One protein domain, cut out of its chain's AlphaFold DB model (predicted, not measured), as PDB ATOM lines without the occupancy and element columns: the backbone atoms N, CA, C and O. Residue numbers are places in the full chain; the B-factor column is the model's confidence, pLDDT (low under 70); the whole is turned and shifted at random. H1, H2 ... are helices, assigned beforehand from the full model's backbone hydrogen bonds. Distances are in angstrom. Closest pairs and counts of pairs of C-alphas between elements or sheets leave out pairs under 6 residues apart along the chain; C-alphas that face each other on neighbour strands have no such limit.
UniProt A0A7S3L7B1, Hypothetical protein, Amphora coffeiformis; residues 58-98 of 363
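What this domain is: This is residues 58 to 98 of the 363 residues of the protein "Hypothetical protein" of Amphora coffeiformis (UniProt A0A7S3L7B1). The longer helix H2 and the shorter helix H1 form the two arms of a wide, open V, joined at its base by the link of residues 73 to 78, with nothing packed between the arms. The printed part has 41 residues with two named helices, H1 then H2, and no named strand; its class is all helix. It is extended, with a radius of gyration of the C-alphas of 14.4 A, and flat, spanning 41 by 24 by 6 A.

Where its parts are: H2 holds residues 79 to 97 and is 27.0 A long from C-alpha 79 at (-16.049, -13.236, 34.009) to C-alpha 97 at (-20.699, 9.935, 47.009). H1 holds residues 58 to 72, 20.9 A long, with C-alpha 58 at (-37.105, -25.091, 55.249).

How they stand to each other: H2 and H1 are apart, with no C-alpha of the one within 8 A of the other. A short link of 6 residues joins them. In H1 and H2 every O i to N i+4 pair is within hydrogen-bond range.

The domain as a whole: The C-alphas farthest apart, of Pro 58 and Met 98, are 41.5 A apart. Residues 58 to 98 stand free. The printed part has no cut; its mean pLDDT is 90.5, and no printed residue is under 70.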
ATOM      1  N   PRO A  58     -36.726 -25.219  56.651       88.56
ATOM      2  CA  PRO A  58     -37.105 -25.091  55.249       88.56
ATOM      3  C   PRO A  58     -36.393 -23.924  54.548       88.56
ATOM      4  O   PRO A  58     -36.199 -23.986  53.330       88.56
ATOM      5  N   VAL A  59     -35.987 -22.882  55.283       88.62
ATOM      6  CA  VAL A  59     -35.272 -21.722  54.733       88.62
ATOM      7  C   VAL A  59     -33.844 -22.107  54.349       88.62
ATOM      8  O   VAL A  59     -33.402 -21.788  53.241       88.62
ATOM      9  N   ALA A  60     -33.151 -22.864  55.203       83.81
ATOM     10  CA  ALA A  60     -31.804 -23.355  54.921       83.81
ATOM     11  C   ALA A  60     -31.784 -24.255  53.675       83.81
ATOM     12  O   ALA A  60     -30.969 -24.044  52.772       83.81
ATOM     13  N   LYS A  61     -32.760 -25.171  53.549       87.69
ATOM     14  CA  LYS A  61     -32.932 -26.004  52.341       87.69
ATOM     15  C   LYS A  61     -33.127 -25.153  51.087       87.69
ATOM     16  O   LYS A  61     -32.484 -25.400  50.068       87.69
ATOM     17  N   GLN A  62     -33.980 -24.127  51.143       92.75
ATOM     18  CA  GLN A  62     -34.194 -23.231  50.001       92.75
ATOM     19  C   GLN A  62     -32.915 -22.478  49.616       92.75
ATOM     20  O   GLN A  62     -32.561 -22.433  48.435       92.75
ATOM     21  N   MET A  63     -32.183 -21.943  50.588       88.44
ATOM     22  CA  MET A  63     -30.943 -21.213  50.328       88.44
ATOM     23  C   MET A  63     -29.854 -22.126  49.748       88.44
ATOM     24  O   MET A  63     -29.216 -21.762  48.758       88.44
ATOM     25  N   GLN A  64     -29.723 -23.353  50.257       86.69
ATOM     26  CA  GLN A  64     -28.820 -24.360  49.699       86.69
ATOM     27  C   GLN A  64     -29.198 -24.726  48.255       86.69
ATOM     28  O   GLN A  64     -28.322 -24.799  47.387       86.69
ATOM     29  N   THR A  65     -30.497 -24.882  47.952       91.88
ATOM     30  CA  THR A  65     -30.942 -25.124  46.567       91.88
ATOM     31  C   THR A  65     -30.598 -23.954  45.649       91.88
ATOM     32  O   THR A  65     -30.083 -24.185  44.555       91.88
ATOM     33  N   LEU A  66     -30.778 -22.705  46.091       90.56
ATOM     34  CA  LEU A  66     -30.404 -21.519  45.319       90.56
ATOM     35  C   LEU A  66     -28.896 -21.446  45.059       90.56
ATOM     36  O   LEU A  66     -28.492 -21.184  43.926       90.56
ATOM     37  N   ILE A  67     -28.065 -21.723  46.067       86.44
ATOM     38  CA  ILE A  67     -26.601 -21.748  45.928       86.44
ATOM     39  C   ILE A  67     -26.178 -22.850  44.951       86.44
ATOM     40  O   ILE A  67     -25.386 -22.599  44.042       86.44
ATOM     41  N   SER A  68     -26.754 -24.050  45.074       88.12
ATOM     42  CA  SER A  68     -26.481 -25.159  44.152       88.12
ATOM     43  C   SER A  68     -26.881 -24.818  42.713       88.12
ATOM     44  O   SER A  68     -26.133 -25.100  41.775       88.12
ATOM     45  N   LEU A  69     -28.012 -24.129  42.530       93.31
ATOM     46  CA  LEU A  69     -28.491 -23.699  41.225       93.31
ATOM     47  C   LEU A  69     -27.564 -22.630  40.636       93.31
ATOM     48  O   LEU A  69     -27.175 -22.739  39.475       93.31
ATOM     49  N   LYS A  70     -27.127 -21.662  41.446       85.75
ATOM     50  CA  LYS A  70     -26.163 -20.625  41.051       85.75
ATOM     51  C   LYS A  70     -24.820 -21.217  40.606       85.75
ATOM     52  O   LYS A  70     -24.304 -20.824  39.558       85.75
ATOM     53  N   LEU A  71     -24.304 -22.200  41.349       86.75
ATOM     54  CA  LEU A  71     -23.102 -22.961  40.988       86.75
ATOM     55  C   LEU A  71     -23.305 -23.751  39.690       86.75
ATOM     56  O   LEU A  71     -22.456 -23.690  38.804       86.75
ATOM     57  N   SER A  72     -24.443 -24.437  39.540       88.25
ATOM     58  CA  SER A  72     -24.753 -25.224  38.335       88.25
ATOM     59  C   SER A  72     -24.907 -24.364  37.076       88.25
ATOM     60  O   SER A  72     -24.529 -24.790  35.986       88.25
ATOM     61  N   LEU A  73     -25.416 -23.138  37.228       90.50
ATOM     62  CA  LEU A  73     -25.523 -22.156  36.152       90.50
ATOM     63  C   LEU A  73     -24.177 -21.498  35.825       90.50
ATOM     64  O   LEU A  73     -24.084 -20.795  34.824       90.50
ATOM     65  N   GLY A  74     -23.144 -21.709  36.649       87.81
ATOM     66  CA  GLY A  74     -21.819 -21.136  36.438       87.81
ATOM     67  C   GLY A  74     -21.791 -19.610  36.529       87.81
ATOM     68  O   GLY A  74     -20.855 -19.008  36.015       87.81
ATOM     69  N   ILE A  75     -22.780 -18.990  37.187       85.88
ATOM     70  CA  ILE A  75     -22.892 -17.524  37.300       85.88
ATOM     71  C   ILE A  75     -21.638 -16.942  37.965       85.88
ATOM     72  O   ILE A  75     -21.159 -15.885  37.572       85.88
ATOM     73  N   ASP A  76     -21.065 -17.665  38.931       82.19
ATOM     74  CA  ASP A  76     -19.851 -17.249  39.641       82.19
ATOM     75  C   ASP A  76     -18.556 -17.442  38.829       82.19
ATOM     76  O   ASP A  76     -17.517 -16.909  39.207       82.19
ATOM     77  N   ASN A  77     -18.607 -18.173  37.711       87.50
ATOM     78  CA  ASN A  77     -17.468 -18.357  36.804       87.50
ATOM     79  C   ASN A  77     -17.545 -17.450  35.568       87.50
ATOM     80  O   ASN A  77     -16.588 -17.389  34.793       87.50
ATOM     81  N   ASP A  78     -18.672 -16.767  35.359       90.62
ATOM     82  CA  ASP A  78     -18.831 -15.844  34.247       90.62
ATOM     83  C   ASP A  78     -18.070 -14.544  34.539       90.62
ATOM     84  O   ASP A  78     -18.466 -13.705  35.355       90.62
ATOM     85  N   LYS A  79     -16.927 -14.396  33.867       92.38
ATOM     86  CA  LYS A  79     -16.049 -13.236  34.009       92.38
ATOM     87  C   LYS A  79     -16.764 -11.938  33.628       92.38
ATOM     88  O   LYS A  79     -16.539 -10.920  34.281       92.38
ATOM     89  N   GLU A  80     -17.627 -11.972  32.613       92.44
ATOM     90  CA  GLU A  80     -18.363 -10.782  32.170       92.44
ATOM     91  C   GLU A  80     -19.360 -10.339  33.243       92.44
ATOM     92  O   GLU A  80     -19.464  -9.149  33.548       92.44
ATOM     93  N   PHE A  81     -20.030 -11.300  33.883       88.50
ATOM     94  CA  PHE A  81     -20.964 -11.029  34.971       88.50
ATOM     95  C   PHE A  81     -20.270 -10.415  36.195       88.50
ATOM     96  O   PHE A  81     -20.765  -9.434  36.758       88.50
ATOM     97  N   LEU A  82     -19.108 -10.948  36.594       88.19
ATOM     98  CA  LEU A  82     -18.324 -10.403  37.710       88.19
ATOM     99  C   LEU A  82     -17.839  -8.976  37.425       88.19
ATOM    100  O   LEU A  82     -17.998  -8.094  38.271       88.19
ATOM    101  N   GLU A  83     -17.314  -8.720  36.223       93.81
ATOM    102  CA  GLU A  83     -16.889  -7.377  35.812       93.81
ATOM    103  C   GLU A  83     -18.075  -6.395  35.762       93.81
ATOM    104  O   GLU A  83     -17.956  -5.250  36.216       93.81
ATOM    105  N   GLU A  84     -19.244  -6.822  35.270       91.75
ATOM    106  CA  GLU A  84     -20.453  -5.991  35.271       91.75
ATOM    107  C   GLU A  84     -20.923  -5.681  36.699       91.75
ATOM    108  O   GLU A  84     -21.311  -4.543  36.993       91.75
ATOM    109  N   HIS A  85     -20.866  -6.661  37.601       90.06
ATOM    110  CA  HIS A  85     -21.246  -6.484  38.997       90.06
ATOM    111  C   HIS A  85     -20.298  -5.522  39.725       90.06
ATOM    112  O   HIS A  85     -20.760  -4.608  40.413       90.06
ATOM    113  N   GLU A  86     -18.987  -5.648  39.518       91.81
ATOM    114  CA  GLU A  86     -18.007  -4.682  40.025       91.81
ATOM    115  C   GLU A  86     -18.244  -3.278  39.463       91.81
ATOM    116  O   GLU A  86     -18.159  -2.289  40.198       91.81
ATOM    117  N   ARG A  87     -18.572  -3.166  38.171       95.00
ATOM    118  CA  ARG A  87     -18.902  -1.879  37.552       95.00
ATOM    119  C   ARG A  87     -20.141  -1.263  38.198       95.00
ATOM    120  O   ARG A  87     -20.115  -0.079  38.528       95.00
ATOM    121  N   LYS A  88     -21.193  -2.057  38.428       93.94
ATOM    122  CA  LYS A  88     -22.409  -1.615  39.130       93.94
ATOM    123  C   LYS A  88     -22.120  -1.211  40.575       93.94
ATOM    124  O   LYS A  88     -22.666  -0.208  41.022       93.94
ATOM    125  N   LYS A  89     -21.256  -1.935  41.296       91.81
ATOM    126  CA  LYS A  89     -20.840  -1.573  42.663       91.81
ATOM    127  C   LYS A  89     -20.115  -0.223  42.673       91.81
ATOM    128  O   LYS A  89     -20.533   0.680  43.388       91.81
ATOM    129  N   LYS A  90     -19.129  -0.031  41.788       96.50
ATOM    130  CA  LYS A  90     -18.413   1.251  41.626       96.50
ATOM    131  C   LYS A  90     -19.348   2.396  41.229       96.50
ATOM    132  O   LYS A  90     -19.192   3.515  41.708       96.50
ATOM    133  N   GLU A  91     -20.328   2.135  40.366       93.12
ATOM    134  CA  GLU A  91     -21.333   3.128  39.979       93.12
ATOM    135  C   GLU A  91     -22.245   3.505  41.153       93.12
ATOM    136  O   GLU A  91     -22.464   4.693  41.381       93.12
ATOM    137  N   LYS A  92     -22.703   2.529  41.947       92.56
ATOM    138  CA  LYS A  92     -23.463   2.779  43.181       92.56
ATOM    139  C   LYS A  92     -22.655   3.578  44.196       92.56
ATOM    140  O   LYS A  92     -23.174   4.547  44.733       92.56
ATOM    141  N   GLU A  93     -21.391   3.228  44.417       95.19
ATOM    142  CA  GLU A  93     -20.499   3.988  45.300       95.19
ATOM    143  C   GLU A  93     -20.287   5.418  44.796       95.19
ATOM    144  O   GLU A  93     -20.270   6.360  45.587       95.19
ATOM    145  N   ARG A  94     -20.162   5.607  43.478       95.38
ATOM    146  CA  ARG A  94     -20.105   6.943  42.877       95.38
ATOM    147  C   ARG A  94     -21.395   7.719  43.139       95.38
ATOM    148  O   ARG A  94     -21.314   8.887  43.488       95.38
ATOM    149  N   ILE A  95     -22.560   7.083  42.995       92.50
ATOM    150  CA  ILE A  95     -23.867   7.702  43.270       92.50
ATOM    151  C   ILE A  95     -24.029   8.034  44.754       92.50
ATOM    152  O   ILE A  95     -24.512   9.114  45.073       92.50
ATOM    153  N   ALA A  96     -23.581   7.159  45.653       93.94
ATOM    154  CA  ALA A  96     -23.615   7.397  47.093       93.94
ATOM    155  C   ALA A  96     -22.706   8.562  47.520       93.94
ATOM    156  O   ALA A  96     -23.007   9.252  48.487       93.94
ATOM    157  N   LYS A  97     -21.608   8.798  46.790       96.75
ATOM    158  CA  LYS A  97     -20.699   9.935  47.009       96.75
ATOM    159  C   LYS A  97     -21.171  11.240  46.355       96.75
ATOM    160  O   LYS A  97     -20.600  12.282  46.664       96.75
ATOM    161  N   MET A  98     -22.148  11.201  45.444       94.75
ATOM    162  CA  MET A  98     -22.689  12.407  44.804       94.75
ATOM    163  C   MET A  98     -23.611  13.172  45.759       94.75
ATOM    164  O   MET A  98     -24.313  12.581  46.581       94.75
TER     165      MET A  98